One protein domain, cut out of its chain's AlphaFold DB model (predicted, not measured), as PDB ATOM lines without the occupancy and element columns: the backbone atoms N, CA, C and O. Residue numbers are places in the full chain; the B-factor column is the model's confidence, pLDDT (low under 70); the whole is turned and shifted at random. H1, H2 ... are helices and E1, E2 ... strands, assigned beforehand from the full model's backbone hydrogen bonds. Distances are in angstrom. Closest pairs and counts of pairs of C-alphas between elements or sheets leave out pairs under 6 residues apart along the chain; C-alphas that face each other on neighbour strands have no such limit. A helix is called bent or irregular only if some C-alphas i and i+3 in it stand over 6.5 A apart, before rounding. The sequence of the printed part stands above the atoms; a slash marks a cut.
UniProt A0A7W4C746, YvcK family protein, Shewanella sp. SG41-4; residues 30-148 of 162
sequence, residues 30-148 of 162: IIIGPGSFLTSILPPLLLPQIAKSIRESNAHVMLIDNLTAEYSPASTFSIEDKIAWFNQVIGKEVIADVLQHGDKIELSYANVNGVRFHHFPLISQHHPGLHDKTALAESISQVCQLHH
ATOM      1  N   ILE A  30     126.053 112.208 145.050       98.06
ATOM      2  CA  ILE A  30     127.063 113.254 144.896       98.06
ATOM      3  C   ILE A  30     127.835 113.338 146.210       98.06
ATOM      4  O   ILE A  30     127.267 113.646 147.256       98.06
ATOM      5  N   ILE A  31     129.138 113.071 146.149       97.56
ATOM      6  CA  ILE A  31     130.041 113.186 147.294       97.56
ATOM      7  C   ILE A  31     130.844 114.472 147.144       97.56
ATOM      8  O   ILE A  31     131.472 114.706 146.110       97.56
ATOM      9  N   ILE A  32     130.838 115.290 148.189       97.25
ATOM     10  CA  ILE A  32     131.606 116.526 148.275       97.25
ATOM     11  C   ILE A  32     132.682 116.335 149.341       97.25
ATOM     12  O   ILE A  32     132.373 116.051 150.493       97.25
ATOM     13  N   GLY A  33     133.946 116.519 148.967       94.31
ATOM     14  CA  GLY A  33     135.073 116.360 149.885       94.31
ATOM     15  C   GLY A  33     135.626 114.932 149.974       94.31
ATOM     16  O   GLY A  33     135.199 114.046 149.232       94.31
ATOM     17  N   PRO A  34     136.611 114.708 150.862       93.75
ATOM     18  CA  PRO A  34     137.295 115.729 151.665       93.75
ATOM     19  C   PRO A  34     138.201 116.623 150.795       93.75
ATOM     20  O   PRO A  34     138.537 116.278 149.661       93.75
ATOM     21  N   GLY A  35     138.607 117.785 151.306       92.00
ATOM     22  CA  GLY A  35     139.499 118.711 150.602       92.00
ATOM     23  C   GLY A  35     139.458 120.135 151.152       92.00
ATOM     24  O   GLY A  35     138.563 120.489 151.918       92.00
ATOM     25  N   SER A  36     140.427 120.962 150.748       91.88
ATOM     26  CA  SER A  36     140.502 122.366 151.169       91.88
ATOM     27  C   SER A  36     139.237 123.122 150.761       91.88
ATOM     28  O   SER A  36     138.903 123.200 149.573       91.88
ATOM     29  N   PHE A  37     138.531 123.690 151.733       93.06
ATOM     30  CA  PHE A  37     137.169 124.171 151.551       93.06
ATOM     31  C   PHE A  37     137.083 125.283 150.498       93.06
ATOM     32  O   PHE A  37     136.396 125.136 149.487       93.06
ATOM     33  N   LEU A  38     137.846 126.364 150.681       91.75
ATOM     34  CA  LEU A  38     137.794 127.534 149.795       91.75
ATOM     35  C   LEU A  38     138.523 127.334 148.458       91.75
ATOM     36  O   LEU A  38     138.257 128.063 147.511       91.75
ATOM     37  N   THR A  39     139.465 126.390 148.368       91.12
ATOM     38  CA  THR A  39     140.393 126.293 147.221       91.12
ATOM     39  C   THR A  39     140.267 125.013 146.406       91.12
ATOM     40  O   THR A  39     140.797 124.950 145.300       91.12
ATOM     41  N   SER A  40     139.574 123.994 146.908       93.31
ATOM     42  CA  SER A  40     139.351 122.734 146.186       93.31
ATOM     43  C   SER A  40     137.875 122.395 146.071       93.31
ATOM     44  O   SER A  40     137.443 121.911 145.029       93.31
ATOM     45  N   ILE A  41     137.104 122.670 147.121       94.81
ATOM     46  CA  ILE A  41     135.712 122.238 147.202       94.81
ATOM     47  C   ILE A  41     134.740 123.293 146.677       94.81
ATOM     48  O   ILE A  41     133.909 122.980 145.828       94.81
ATOM     49  N   LEU A  42     134.847 124.545 147.127       94.00
ATOM     50  CA  LEU A  42     133.980 125.616 146.639       94.00
ATOM     51  C   LEU A  42     134.213 126.010 145.172       94.00
ATOM     52  O   LEU A  42     133.209 126.252 144.506       94.00
ATOM     53  N   PRO A  43     135.446 126.078 144.621       94.31
ATOM     54  CA  PRO A  43     135.635 126.620 143.275       94.31
ATOM     55  C   PRO A  43     134.799 125.919 142.191       94.31
ATOM     56  O   PRO A  43     134.078 126.617 141.485       94.31
ATOM     57  N   PRO A  44     134.745 124.576 142.087       95.00
ATOM     58  CA  PRO A  44     133.863 123.927 141.112       95.00
ATOM     59  C   PRO A  44     132.377 124.294 141.263       95.00
ATOM     60  O   PRO A  44     131.646 124.308 140.277       95.00
ATOM     61  N   LEU A  45     131.923 124.607 142.478       94.88
ATOM     62  CA  LEU A  45     130.532 124.968 142.765       94.88
ATOM     63  C   LEU A  45     130.201 126.418 142.399       94.88
ATOM     64  O   LEU A  45     129.032 126.730 142.202       94.88
ATOM     65  N   LEU A  46     131.206 127.291 142.276       95.12
ATOM     66  CA  LEU A  46     131.014 128.678 141.845       95.12
ATOM     67  C   LEU A  46     130.668 128.796 140.357       95.12
ATOM     68  O   LEU A  46     130.191 129.847 139.937       95.12
ATOM     69  N   LEU A  47     130.871 127.739 139.561       96.25
ATOM     70  CA  LEU A  47     130.362 127.695 138.193       96.25
ATOM     71  C   LEU A  47     128.827 127.569 138.222       96.25
ATOM     72  O   LEU A  47     128.318 126.545 138.698       96.25
ATOM     73  N   PRO A  48     128.062 128.517 137.639       95.00
ATOM     74  CA  PRO A  48     126.599 128.503 137.727       95.00
ATOM     75  C   PRO A  48     125.957 127.211 137.206       95.00
ATOM     76  O   PRO A  48     124.928 126.763 137.713       95.00
ATOM     77  N   GLN A  49     126.575 126.585 136.203       97.19
ATOM     78  CA  GLN A  49     126.103 125.341 135.598       97.19
ATOM     79  C   GLN A  49     126.264 124.134 136.538       97.19
ATOM     80  O   GLN A  49     125.378 123.277 136.577       97.19
ATOM     81  N   ILE A  50     127.338 124.079 137.336       97.62
ATOM     82  CA  ILE A  50     127.550 123.028 138.345       97.62
ATOM     83  C   ILE A  50     126.558 123.200 139.494       97.62
ATOM     84  O   ILE A  50     125.831 122.258 139.809       97.62
ATOM     85  N   ALA A  51     126.456 124.410 140.058       96.56
ATOM     86  CA  ALA A  51     125.487 124.729 141.108       96.56
ATOM     87  C   ALA A  51     124.053 124.386 140.679       96.56
ATOM     88  O   ALA A  51     123.321 123.708 141.404       96.56
ATOM     89  N   LYS A  52     123.665 124.780 139.458       97.31
ATOM     90  CA  LYS A  52     122.363 124.436 138.879       97.31
ATOM     91  C   LYS A  52     122.169 122.923 138.767       97.31
ATOM     92  O   LYS A  52     121.121 122.437 139.181       97.31
ATOM     93  N   SER A  53     123.162 122.200 138.248       97.75
ATOM     94  CA  SER A  53     123.076 120.746 138.057       97.75
ATOM     95  C   SER A  53     122.893 120.006 139.383       97.75
ATOM     96  O   SER A  53     122.077 119.097 139.456       97.75
ATOM     97  N   ILE A  54     123.588 120.423 140.448       97.62
ATOM     98  CA  ILE A  54     123.416 119.845 141.792       97.62
ATOM     99  C   ILE A  54     122.028 120.174 142.348       97.62
ATOM    100  O   ILE A  54     121.339 119.292 142.849       97.62
ATOM    101  N   ARG A  55     121.585 121.430 142.230       96.56
ATOM    102  CA  ARG A  55     120.284 121.894 142.738       96.56
ATOM    103  C   ARG A  55     119.089 121.157 142.119       96.56
ATOM    104  O   ARG A  55     118.086 120.942 142.808       96.56
ATOM    105  N   GLU A  56     119.181 120.846 140.828       96.81
ATOM    106  CA  GLU A  56     118.150 120.156 140.037       96.81
ATOM    107  C   GLU A  56     118.268 118.625 140.099       96.81
ATOM    108  O   GLU A  56     117.335 117.932 139.696       96.81
ATOM    109  N   SER A  57     119.384 118.093 140.605       96.12
ATOM    110  CA  SER A  57     119.595 116.652 140.731       96.12
ATOM    111  C   SER A  57     118.696 116.038 141.807       96.12
ATOM    112  O   SER A  57     118.406 116.654 142.834       96.12
ATOM    113  N   ASN A  58     118.284 114.790 141.573       93.94
ATOM    114  CA  ASN A  58     117.637 113.943 142.582       93.94
ATOM    115  C   ASN A  58     118.657 113.101 143.366       93.94
ATOM    116  O   ASN A  58     118.257 112.285 144.196       93.94
ATOM    117  N   ALA A  59     119.951 113.269 143.082       96.69
ATOM    118  CA  ALA A  59     121.014 112.561 143.768       96.69
ATOM    119  C   ALA A  59     120.985 112.846 145.269       96.69
ATOM    120  O   ALA A  59     120.752 113.971 145.719       96.69
ATOM    121  N   HIS A  60     121.329 111.829 146.044       96.06
ATOM    122  CA  HIS A  60     121.678 112.014 147.436       96.06
ATOM    123  C   HIS A  60     122.989 112.814 147.541       96.06
ATOM    124  O   HIS A  60     123.965 112.441 146.896       96.06
ATOM    125  N   VAL A  61     123.050 113.895 148.329       97.38
ATOM    126  CA  VAL A  61     124.279 114.701 148.470       97.38
ATOM    127  C   VAL A  61     124.887 114.524 149.858       97.38
ATOM    128  O   VAL A  61     124.258 114.840 150.871       97.38
ATOM    129  N   MET A  62     126.132 114.053 149.883       97.75
ATOM    130  CA  MET A  62     126.893 113.755 151.092       97.75
ATOM    131  C   MET A  62     128.161 114.606 151.157       97.75
ATOM    132  O   MET A  62     128.929 114.665 150.197       97.75
ATOM    133  N   LEU A  63     128.400 115.238 152.302       98.00
ATOM    134  CA  LEU A  63     129.622 115.982 152.597       98.00
ATOM    135  C   LEU A  63     130.563 115.127 153.452       98.00
ATOM    136  O   LEU A  63     130.142 114.543 154.444       98.00
ATOM    137  N   ILE A  64     131.843 115.080 153.101       97.69
ATOM    138  CA  ILE A  64     132.890 114.445 153.905       97.69
ATOM    139  C   ILE A  64     133.759 115.550 154.496       97.69
ATOM    140  O   ILE A  64     134.386 116.315 153.758       97.69
ATOM    141  N   ASP A  65     133.780 115.647 155.824       95.44
ATOM    142  CA  ASP A  65     134.567 116.657 156.528       95.44
ATOM    143  C   ASP A  65     136.066 116.308 156.533       95.44
ATOM    144  O   ASP A  65     136.482 115.164 156.338       95.44
ATOM    145  N   ASN A  66     136.904 117.315 156.749       93.69
ATOM    146  CA  ASN A  66     138.347 117.123 156.846       93.69
ATOM    147  C   ASN A  66     138.730 116.585 158.235       93.69
ATOM    148  O   ASN A  66     138.177 117.013 159.242       93.69
ATOM    149  N   LEU A  67     139.742 115.708 158.306       91.06
ATOM    150  CA  LEU A  67     140.268 115.186 159.585       91.06
ATOM    151  C   LEU A  67     140.985 116.250 160.416       91.06
ATOM    152  O   LEU A  67     141.020 116.192 161.642       91.06
ATOM    153  N   THR A  68     141.629 117.189 159.730       84.25
ATOM    154  CA  THR A  68     142.459 118.223 160.334       84.25
ATOM    155  C   THR A  68     141.988 119.581 159.861       84.25
ATOM    156  O   THR A  68     141.621 119.738 158.693       84.25
ATOM    157  N   ALA A  69     142.071 120.577 160.741       81.25
ATOM    158  CA  ALA A  69     141.874 121.962 160.345       81.25
ATOM    159  C   ALA A  69     142.830 122.320 159.197       81.25
ATOM    160  O   ALA A  69     144.026 122.018 159.242       81.25
ATOM    161  N   GLU A  70     142.292 122.937 158.149       79.69
ATOM    162  CA  GLU A  70     143.091 123.387 157.013       79.69
ATOM    163  C   GLU A  70     143.876 124.654 157.355       79.69
ATOM    164  O   GLU A  70     143.477 125.435 158.213       79.69
ATOM    165  N   TYR A  71     144.989 124.900 156.664       81.00
ATOM    166  CA  TYR A  71     145.745 126.145 156.815       81.00
ATOM    167  C   TYR A  71     145.188 127.222 155.873       81.00
ATOM    168  O   TYR A  71     145.817 127.609 154.890       81.00
ATOM    169  N   SER A  72     143.953 127.652 156.130       81.31
ATOM    170  CA  SER A  72     143.238 128.639 155.314       81.31
ATOM    171  C   SER A  72     142.331 129.529 156.183       81.31
ATOM    172  O   SER A  72     142.109 129.220 157.360       81.31
ATOM    173  N   PRO A  73     141.758 130.622 155.640       83.75
ATOM    174  CA  PRO A  73     140.732 131.401 156.338       83.75
ATOM    175  C   PRO A  73     139.512 130.577 156.779       83.75
ATOM    176  O   PRO A  73     138.880 130.926 157.767       83.75
ATOM    177  N   ALA A  74     139.209 129.466 156.101       84.75
ATOM    178  CA  ALA A  74     138.129 128.559 156.485       84.75
ATOM    179  C   ALA A  74     138.495 127.603 157.633       84.75
ATOM    180  O   ALA A  74     137.660 126.808 158.056       84.75
ATOM    181  N   SER A  75     139.706 127.698 158.193       85.06
ATOM    182  CA  SER A  75     140.107 126.960 159.401       85.06
ATOM    183  C   SER A  75     139.203 127.216 160.609       85.06
ATOM    184  O   SER A  75     139.087 126.357 161.478       85.06
ATOM    185  N   THR A  76     138.562 128.386 160.666       85.88
ATOM    186  CA  THR A  76     137.651 128.775 161.748       85.88
ATOM    187  C   THR A  76     136.193 128.428 161.466       85.88
ATOM    188  O   THR A  76     135.347 128.720 162.306       85.88
ATOM    189  N   PHE A  77     135.873 127.873 160.293       89.50
ATOM    190  CA  PHE A  77     134.499 127.530 159.936       89.50
ATOM    191  C   PHE A  77     134.090 126.231 160.620       89.50
ATOM    192  O   PHE A  77     134.755 125.199 160.473       89.50
ATOM    193  N   SER A  78     132.969 126.285 161.331       92.19
ATOM    194  CA  SER A  78     132.261 125.089 161.777       92.19
ATOM    195  C   SER A  78     131.736 124.294 160.578       92.19
ATOM    196  O   SER A  78     131.706 124.782 159.441       92.19
ATOM    197  N   ILE A  79     131.320 123.049 160.806       93.06
ATOM    198  CA  ILE A  79     130.703 122.253 159.743       93.06
ATOM    199  C   ILE A  79     129.382 122.889 159.284       93.06
ATOM    200  O   ILE A  79     129.078 122.897 158.092       93.06
ATOM    201  N   GLU A  80     128.655 123.526 160.198       93.69
ATOM    202  CA  GLU A  80     127.445 124.292 159.928       93.69
ATOM    203  C   GLU A  80     127.731 125.520 159.055       93.69
ATOM    204  O   GLU A  80     126.997 125.767 158.096       93.69
ATOM    205  N   ASP A  81     128.827 126.247 159.312       92.88
ATOM    206  CA  ASP A  81     129.255 127.369 158.465       92.88
ATOM    207  C   ASP A  81     129.567 126.893 157.040       92.88
ATOM    208  O   ASP A  81     129.162 127.527 156.063       92.88
ATOM    209  N   LYS A  82     130.252 125.748 156.899       93.81
ATOM    210  CA  LYS A  82     130.543 125.151 155.585       93.81
ATOM    211  C   LYS A  82     129.256 124.770 154.848       93.81
ATOM    212  O   LYS A  82     129.129 125.064 153.660       93.81
ATOM    213  N   ILE A  83     128.290 124.159 155.540       95.62
ATOM    214  CA  ILE A  83     126.967 123.821 154.983       95.62
ATOM    215  C   ILE A  83     126.228 125.085 154.534       95.62
ATOM    216  O   ILE A  83     125.694 125.115 153.426       95.62
ATOM    217  N   ALA A  84     126.234 126.147 155.341       93.56
ATOM    218  CA  ALA A  84     125.609 127.417 154.978       93.56
ATOM    219  C   ALA A  84     126.223 128.010 153.699       93.56
ATOM    220  O   ALA A  84     125.495 128.436 152.801       93.56
ATOM    221  N   TRP A  85     127.550 127.956 153.567       93.44
ATOM    222  CA  TRP A  85     128.266 128.354 152.354       93.44
ATOM    223  C   TRP A  85     127.875 127.524 151.126       93.44
ATOM    224  O   TRP A  85     127.618 128.092 150.062       93.44
ATOM    225  N   PHE A  86     127.782 126.195 151.257       94.81
ATOM    226  CA  PHE A  86     127.296 125.336 150.173       94.81
ATOM    227  C   PHE A  86     125.884 125.716 149.744       94.81
ATOM    228  O   PHE A  86     125.634 125.920 148.557       94.81
ATOM    229  N   ASN A  87     124.977 125.858 150.709       93.94
ATOM    230  CA  ASN A  87     123.584 126.195 150.448       93.94
ATOM    231  C   ASN A  87     123.455 127.569 149.777       93.94
ATOM    232  O   ASN A  87     122.628 127.729 148.881       93.94
ATOM    233  N   GLN A  88     124.297 128.536 150.155       93.06
ATOM    234  CA  GLN A  88     124.353 129.854 149.527       93.06
ATOM    235  C   GLN A  88     124.811 129.777 148.065       93.06
ATOM    236  O   GLN A  88     124.164 130.358 147.198       93.06
ATOM    237  N   VAL A  89     125.904 129.060 147.782       93.69
ATOM    238  CA  VAL A  89     126.463 128.939 146.422       93.69
ATOM    239  C   VAL A  89     125.529 128.145 145.505       93.69
ATOM    240  O   VAL A  89     125.317 128.518 144.353       93.69
ATOM    241  N   ILE A  90     124.925 127.073 146.017       95.25
ATOM    242  CA  ILE A  90     124.004 126.211 145.263       95.25
ATOM    243  C   ILE A  90     122.612 126.858 145.142       95.25
ATOM    244  O   ILE A  90     121.874 126.597 144.188       95.25
ATOM    245  N   GLY A  91     122.243 127.718 146.093       95.06
ATOM    246  CA  GLY A  91     120.931 128.362 146.178       95.06
ATOM    247  C   GLY A  91     119.814 127.425 146.653       95.06
ATOM    248  O   GLY A  91     118.651 127.655 146.319       95.06
ATOM    249  N   LYS A  92     120.161 126.340 147.359       95.19
ATOM    250  CA  LYS A  92     119.236 125.344 147.927       95.19
ATOM    251  C   LYS A  92     119.950 124.509 148.994       95.19
ATOM    252  O   LYS A  92     121.121 124.182 148.832       95.19
ATOM    253  N   GLU A  93     119.218 124.114 150.031       96.44
ATOM    254  CA  GLU A  93     119.668 123.114 151.004       96.44
ATOM    255  C   GLU A  93     119.687 121.728 150.343       96.44
ATOM    256  O   GLU A  93     118.634 121.149 150.069       96.44
ATOM    257  N   VAL A  94     120.880 121.233 150.000       95.69
ATOM    258  CA  VAL A  94     121.046 119.945 149.295       95.69
ATOM    259  C   VAL A  94     121.814 118.901 150.096       95.69
ATOM    260  O   VAL A  94     121.605 117.712 149.872       95.69
ATOM    261  N   ILE A  95     122.685 119.317 151.022       97.31
ATOM    262  CA  ILE A  95     123.474 118.394 151.845       97.31
ATOM    263  C   ILE A  95     122.531 117.647 152.783       97.31
ATOM    264  O   ILE A  95     121.855 118.264 153.600       97.31
ATOM    265  N   ALA A  96     122.490 116.324 152.670       96.44
ATOM    266  CA  ALA A  96     121.591 115.485 153.451       96.44
ATOM    267  C   ALA A  96     122.331 114.682 154.529       96.44
ATOM    268  O   ALA A  96     121.768 114.434 155.598       96.44
ATOM    269  N   ASP A  97     123.579 114.294 154.269       97.81
ATOM    270  CA  ASP A  97     124.436 113.582 155.215       97.81
ATOM    271  C   ASP A  97     125.830 114.208 155.274       97.81
ATOM    272  O   ASP A  97     126.385 114.632 154.258       97.81
ATOM    273  N   VAL A  98     126.409 114.219 156.471       97.94
ATOM    274  CA  VAL A  98     127.806 114.574 156.714       97.94
ATOM    275  C   VAL A  98     128.520 113.379 157.334       97.94
ATOM    276  O   VAL A  98     128.054 112.828 158.333       97.94
ATOM    277  N   LEU A  99     129.659 112.998 156.759       97.81
ATOM    278  CA  LEU A  99     130.598 112.049 157.346       97.81
ATOM    279  C   LEU A  99     131.716 112.804 158.059       97.81
ATOM    280  O   LEU A  99     132.422 113.606 157.445       97.81
ATOM    281  N   GLN A 100     131.894 112.511 159.343       97.00
ATOM    282  CA  GLN A 100     132.957 113.057 160.175       97.00
ATOM    283  C   GLN A 100     133.758 111.930 160.817       97.00
ATOM    284  O   GLN A 100     133.294 110.798 160.985       97.00
ATOM    285  N   HIS A 101     134.994 112.241 161.188       96.62
ATOM    286  CA  HIS A 101     135.763 111.316 161.996       96.62
ATOM    287  C   HIS A 101     135.279 111.332 163.451       96.62
ATOM    288  O   HIS A 101     135.141 112.394 164.050       96.62
ATOM    289  N   GLY A 102     135.087 110.146 164.026       95.50
ATOM    290  CA  GLY A 102     135.006 109.933 165.469       95.50
ATOM    291  C   GLY A 102     135.680 108.624 165.877       95.50
ATOM    292  O   GLY A 102     135.988 107.776 165.038       95.50
ATOM    293  N   ASP A 103     135.898 108.440 167.178       93.38
ATOM    294  CA  ASP A 103     136.546 107.237 167.727       93.38
ATOM    295  C   ASP A 103     135.701 105.964 167.554       93.38
ATOM    296  O   ASP A 103     136.199 104.841 167.666       93.38
ATOM    297  N   LYS A 104     134.395 106.131 167.328       94.31
ATOM    298  CA  LYS A 104     133.405 105.061 167.222       94.31
ATOM    299  C   LYS A 104     132.465 105.329 166.059       94.31
ATOM    300  O   LYS A 104     132.365 106.449 165.566       94.31
ATOM    301  N   ILE A 105     131.778 104.270 165.643       96.56
ATOM    302  CA  ILE A 105     130.711 104.366 164.653       96.56
ATOM    303  C   ILE A 105     129.456 104.901 165.343       96.56
ATOM    304  O   ILE A 105     128.925 104.253 166.246       96.56
ATOM    305  N   GLU A 106     128.976 106.054 164.891       96.19
ATOM    306  CA  GLU A 106     127.735 106.675 165.353       96.19
ATOM    307  C   GLU A 106     126.917 107.111 164.137       96.19
ATOM    308  O   GLU A 106     127.205 108.124 163.502       96.19
ATOM    309  N   LEU A 107     125.902 106.314 163.799       94.38
ATOM    310  CA  LEU A 107     124.954 106.624 162.732       94.38
ATOM    311  C   LEU A 107     123.792 107.447 163.294       94.38
ATOM    312  O   LEU A 107     123.109 106.999 164.220       94.38
ATOM    313  N   SER A 108     123.520 108.614 162.709       92.12
ATOM    314  CA  SER A 108     122.357 109.418 163.083       92.12
ATOM    315  C   SER A 108     121.178 109.157 162.154       92.12
ATOM    316  O   SER A 108     121.268 109.345 160.945       92.12
ATOM    317  N   TYR A 109     120.033 108.792 162.727       88.44
ATOM    318  CA  TYR A 109     118.760 108.690 162.002       88.44
ATOM    319  C   TYR A 109     117.954 109.991 162.065       88.44
ATOM    320  O   TYR A 109     117.161 110.286 161.170       88.44
ATOM    321  N   ALA A 110     118.158 110.777 163.123       89.44
ATOM    322  CA  ALA A 110     117.560 112.093 163.267       89.44
ATOM    323  C   ALA A 110     118.369 113.123 162.474       89.44
ATOM    324  O   ALA A 110     119.600 113.062 162.435       89.44
ATOM    325  N   ASN A 111     117.672 114.073 161.857       90.88
ATOM    326  CA  ASN A 111     118.311 115.208 161.207       90.88
ATOM    327  C   ASN A 111     118.196 116.467 162.074       90.88
ATOM    328  O   ASN A 111     117.227 116.644 162.812       90.88
ATOM    329  N   VAL A 112     119.192 117.337 161.954       90.69
ATOM    330  CA  VAL A 112     119.198 118.699 162.483       90.69
ATOM    331  C   VAL A 112     119.229 119.622 161.273       90.69
ATOM    332  O   VAL A 112     120.138 119.530 160.453       90.69
ATOM    333  N   ASN A 113     118.205 120.466 161.123       91.12
ATOM    334  CA  ASN A 113     118.026 121.328 159.947       91.12
ATOM    335  C   ASN A 113     118.106 120.555 158.614       91.12
ATOM    336  O   ASN A 113     118.742 121.002 157.667       91.12
ATOM    337  N   GLY A 114     117.511 119.359 158.552       92.31
ATOM    338  CA  GLY A 114     117.514 118.530 157.342       92.31
ATOM    339  C   GLY A 114     118.792 117.715 157.106       92.31
ATOM    340  O   GLY A 114     118.783 116.848 156.234       92.31
ATOM    341  N   VAL A 115     119.840 117.897 157.919       96.69
ATOM    342  CA  VAL A 115     121.136 117.213 157.776       96.69
ATOM    343  C   VAL A 115     121.333 116.152 158.862       96.69
ATOM    344  O   VAL A 115     121.070 116.398 160.041       96.69
ATOM    345  N   ARG A 116     121.806 114.959 158.494       96.94
ATOM    346  CA  ARG A 116     122.267 113.922 159.435       96.94
ATOM    347  C   ARG A 116     123.791 113.949 159.539       96.94
ATOM    348  O   ARG A 116     124.477 114.079 158.531       96.94
ATOM    349  N   PHE A 117     124.309 113.767 160.747       97.50
ATOM    350  CA  PHE A 117     125.745 113.737 161.023       97.50
ATOM    351  C   PHE A 117     126.136 112.338 161.483       97.50
ATOM    352  O   PHE A 117     125.538 111.813 162.422       97.50
ATOM    353  N   HIS A 118     127.121 111.736 160.824       97.69
ATOM    354  CA  HIS A 118     127.608 110.397 161.146       97.69
ATOM    355  C   HIS A 118     129.088 110.432 161.469       97.69
ATOM    356  O   HIS A 118     129.860 111.112 160.792       97.69
ATOM    357  N   HIS A 119     129.483 109.636 162.453       98.06
ATOM    358  CA  HIS A 119     130.872 109.521 162.868       98.06
ATOM    359  C   HIS A 119     131.401 108.124 162.590       98.06
ATOM    360  O   HIS A 119     130.727 107.130 162.855       98.06
ATOM    361  N   PHE A 120     132.619 108.058 162.057       97.81
ATOM    362  CA  PHE A 120     133.326 106.810 161.795       97.81
ATOM    363  C   PHE A 120     134.819 106.936 162.146       97.81
ATOM    364  O   PHE A 120     135.399 108.026 162.061       97.81
ATOM    365  N   PRO A 121     135.495 105.828 162.488       97.00
ATOM    366  CA  PRO A 121     136.948 105.804 162.592       97.00
ATOM    367  C   PRO A 121     137.560 105.871 161.186       97.00
ATOM    368  O   PRO A 121     137.746 104.858 160.521       97.00
ATOM    369  N   LEU A 122     137.829 107.090 160.718       96.56
ATOM    370  CA  LEU A 122     138.243 107.368 159.343       96.56
ATOM    371  C   LEU A 122     139.744 107.628 159.189       96.56
ATOM    372  O   LEU A 122     140.201 107.816 158.066       96.56
ATOM    373  N   ILE A 123     140.521 107.674 160.271       95.75
ATOM    374  CA  ILE A 123     141.963 107.941 160.204       95.75
ATOM    375  C   ILE A 123     142.718 106.702 159.709       95.75
ATOM    376  O   ILE A 123     142.536 105.597 160.220       95.75
ATOM    377  N   SER A 124     143.625 106.897 158.752       93.69
ATOM    378  CA  SER A 124     144.530 105.848 158.285       93.69
ATOM    379  C   SER A 124     145.545 105.451 159.353       93.69
ATOM    380  O   SER A 124     146.189 106.293 159.978       93.69
ATOM    381  N   GLN A 125     145.800 104.146 159.463       89.50
ATOM    382  CA  GLN A 125     146.863 103.604 160.318       89.50
ATOM    383  C   GLN A 125     148.271 104.047 159.882       89.50
ATOM    384  O   GLN A 125     149.211 103.983 160.670       89.50
ATOM    385  N   HIS A 126     148.431 104.486 158.629       88.75
ATOM    386  CA  HIS A 126     149.726 104.864 158.064       88.75
ATOM    387  C   HIS A 126     150.054 106.353 158.223       88.75
ATOM    388  O   HIS A 126     151.230 106.712 158.242       88.75
ATOM    389  N   HIS A 127     149.041 107.224 158.313       87.94
ATOM    390  CA  HIS A 127     149.248 108.661 158.484       87.94
ATOM    391  C   HIS A 127     148.021 109.328 159.132       87.94
ATOM    392  O   HIS A 127     146.945 109.313 158.531       87.94
ATOM    393  N   PRO A 128     148.171 109.997 160.292       86.25
ATOM    394  CA  PRO A 128     147.038 110.521 161.061       86.25
ATOM    395  C   PRO A 128     146.255 111.634 160.346       86.25
ATOM    396  O   PRO A 128     145.083 111.847 160.623       86.25
ATOM    397  N   GLY A 129     146.891 112.340 159.406       87.88
ATOM    398  CA  GLY A 129     146.238 113.360 158.577       87.88
ATOM    399  C   GLY A 129     145.565 112.835 157.302       87.88
ATOM    400  O   GLY A 129     145.128 113.644 156.490       87.88
ATOM    401  N   LEU A 130     145.540 111.518 157.065       91.62
ATOM    402  CA  LEU A 130     144.929 110.929 155.870       91.62
ATOM    403  C   LEU A 130     143.725 110.070 156.235       91.62
ATOM    404  O   LEU A 130     143.771 109.289 157.185       91.62
ATOM    405  N   HIS A 131     142.679 110.178 155.419       94.00
ATOM    406  CA  HIS A 131     141.549 109.267 155.486       94.00
ATOM    407  C   HIS A 131     141.982 107.851 155.085       94.00
ATOM    408  O   HIS A 131     142.677 107.664 154.079       94.00
ATOM    409  N   ASP A 132     141.549 106.852 155.846       96.69
ATOM    410  CA  ASP A 132     141.608 105.459 155.437       96.69
ATOM    411  C   ASP A 132     140.607 105.220 154.302       96.69
ATOM    412  O   ASP A 132     139.409 105.478 154.433       96.69
ATOM    413  N   LYS A 133     141.102 104.741 153.159       95.06
ATOM    414  CA  LYS A 133     140.280 104.577 151.953       95.06
ATOM    415  C   LYS A 133     139.195 103.518 152.133       95.06
ATOM    416  O   LYS A 133     138.100 103.688 151.601       95.06
ATOM    417  N   THR A 134     139.502 102.442 152.853       96.44
ATOM    418  CA  THR A 134     138.562 101.347 153.083       96.44
ATOM    419  C   THR A 134     137.490 101.795 154.062       96.44
ATOM    420  O   THR A 134     136.310 101.686 153.741       96.44
ATOM    421  N   ALA A 135     137.880 102.401 155.186       96.38
ATOM    422  CA  ALA A 135     136.917 102.920 156.157       96.38
ATOM    423  C   ALA A 135     135.996 103.987 155.539       96.38
ATOM    424  O   ALA A 135     134.792 104.015 155.805       96.38
ATOM    425  N   LEU A 136     136.530 104.841 154.657       96.75
ATOM    426  CA  LEU A 136     135.724 105.841 153.962       96.75
ATOM    427  C   LEU A 136     134.727 105.200 152.985       96.75
ATOM    428  O   LEU A 136     133.551 105.544 152.997       96.75
ATOM    429  N   ALA A 137     135.156 104.226 152.180       97.00
ATOM    430  CA  ALA A 137     134.254 103.512 151.276       97.00
ATOM    431  C   ALA A 137     133.150 102.744 152.032       97.00
ATOM    432  O   ALA A 137     131.981 102.783 151.641       97.00
ATOM    433  N   GLU A 138     133.503 102.079 153.133       96.88
ATOM    434  CA  GLU A 138     132.559 101.339 153.973       96.88
ATOM    435  C   GLU A 138     131.542 102.261 154.651       96.88
ATOM    436  O   GLU A 138     130.351 101.949 154.662       96.88
ATOM    437  N   SER A 139     131.984 103.407 155.178       97.06
ATOM    438  CA  SER A 139     131.091 104.390 155.808       97.06
ATOM    439  C   SER A 139     130.113 105.008 154.810       97.06
ATOM    440  O   SER A 139     128.915 105.057 155.096       97.06
ATOM    441  N   ILE A 140     130.575 105.375 153.607       96.94
ATOM    442  CA  ILE A 140     129.703 105.830 152.511       96.94
ATOM    443  C   ILE A 140     128.651 104.759 152.200       96.94
ATOM    444  O   ILE A 140     127.456 105.053 152.178       96.94
ATOM    445  N   SER A 141     129.068 103.499 152.018       96.00
ATOM    446  CA  SER A 141     128.141 102.397 151.736       96.00
ATOM    447  C   SER A 141     127.104 102.210 152.849       96.00
ATOM    448  O   SER A 141     125.927 102.005 152.555       96.00
ATOM    449  N   GLN A 142     127.514 102.272 154.119       95.25
ATOM    450  CA  GLN A 142     126.604 102.118 155.259       95.25
ATOM    451  C   GLN A 142     125.567 103.242 155.316       95.25
ATOM    452  O   GLN A 142     124.379 102.962 155.473       95.25
ATOM    453  N   VAL A 143     125.981 104.499 155.129       95.38
ATOM    454  CA  VAL A 143     125.044 105.630 155.126       95.38
ATOM    455  C   VAL A 143     124.094 105.555 153.931       95.38
ATOM    456  O   VAL A 143     122.891 105.735 154.102       95.38
ATOM    457  N   CYS A 144     124.569 105.190 152.738       92.31
ATOM    458  CA  CYS A 144     123.695 105.010 151.572       92.31
ATOM    459  C   CYS A 144     122.628 103.920 151.777       92.31
ATOM    460  O   CYS A 144     121.503 104.066 151.294       92.31
ATOM    461  N   GLN A 145     122.931 102.850 152.520       89.12
ATOM    462  CA  GLN A 145     121.957 101.795 152.825       89.12
ATOM    463  C   GLN A 145     120.798 102.282 153.707       89.12
ATOM    464  O   GLN A 145     119.693 101.751 153.582       89.12
ATOM    465  N   LEU A 146     120.999 103.320 154.530       82.81
ATOM    466  CA  LEU A 146     119.924 103.942 155.316       82.81
ATOM    467  C   LEU A 146     118.838 104.558 154.426       82.81
ATOM    468  O   LEU A 146     117.668 104.572 154.796       82.81
ATOM    469  N   HIS A 147     119.218 105.027 153.238       70.62
ATOM    470  CA  HIS A 147     118.304 105.646 152.276       70.62
ATOM    471  C   HIS A 147     117.516 104.638 151.439       70.62
ATOM    472  O   HIS A 147     116.498 104.993 150.853       70.62
ATOM    473  N   HIS A 148     117.964 103.381 151.381       61.06
ATOM    474  CA  HIS A 148     117.439 102.378 150.449       61.06
ATOM    475  C   HIS A 148     116.399 101.413 151.060       61.06
ATOM    476  O   HIS A 148     115.973 100.483 150.375       61.06
TER     477      HIS A 148
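What this domain is: This is residues 30 to 148 of the 162 residues of the protein "YvcK family protein" of Shewanella sp. SG41-4 (UniProt A0A7W4C746). A small twisted sheet of four parallel strands stands in the middle, with the long helix H5 slanting over one face and H4 over the opposite face. H1 and H2 make a corner off the sheet and pack on H4, and little H3 lies off the sheet close to H1. The printed part has 119 residues with five named helices and four named strands, in the order E1 H1 H2 E2 H3 H4 E3 E4 H5; the sheet's order is E1 E2 E3 E4. The class is mixed, helices and strands, and the whole is compact, with a radius of gyration of the C-alphas of 14.1 A and spans of 39 by 37 by 22 A.

Where its parts are: E1, residues 30 to 32, begins at C-alpha 30 (127.063, 113.254, 144.896). H1, residues 37 to 46, 12.3 A long, is only just irregular, with C-alphas 41 and 44 6.6 A apart. H2 holds residues 48 to 56 and E2 residues 60 to 64. H3, residues 73 to 76, is only just irregular, with C-alphas 73 and 76 6.8 A apart. H4, residues 79 to 90, is 16.4 A long, and E3, residues 95 to 101, is 17.4 A. E4 holds residues 116 to 120. H5, residues 133 to 147, is 22.0 A long and ends at C-alpha 147 (118.304, 105.646, 152.276).

How they stand to each other: E1 and E2 are parallel, with N 30 and O 60 2.8 A apart, within hydrogen-bond range, as are N 99 and O 63 of E3 and E2, 2.8 A, and N 98 and O 116 of E3 and E4, 2.8 A. E1, H1, H2, E2 and E2, H3, H4, E3 are strand-helix-strand units, parallel neighbour strands with helices between, each with a right-handed crossover. H4 is on the sheet over E3, at a height of 9.0 A. H5 is on the opposite face at a height of 8.8 A, over E3 and only just over E2, where 3 of its C-alphas fall; C-alphas 120 and 139 are the closest of E4 and H5, 6.8 A. H1 touches H4 at a shallow tilt of 23 degrees, the same way; the closest C-alphas are those of Leu 46 and Val 89, 6.5 A. H2 touches residues 89 to 90 of H4, about perpendicular at 74 degrees, closest at Ala 51 and Ile 90, 4.7 A between C-alphas. H3 and H1 are close but not clearly touching, C-alphas 74 and 37 being 6.7 A apart. Every O i to N i+4 pair is within hydrogen-bond range in H2 and H4; it is 9 of 11 in H5 and 2 of 6 in H1, where 2 of 7 O i to N i+3 pairs are within range; H3, with 4 residues, is too short for any O i to N i+4 pair, and its 1 pair of O i to N i+3 is not within range.

The domain as a whole: The two farthest C-alphas, those of Glu 56 and His 126, are 39.4 A apart. The printed part has no cut. The links E3 to E4, residues 102 to 115, and E4 to H5, residues 121 to 132, are long. The mean pLDDT of the printed part is 93.2, and residue 148 is under 70.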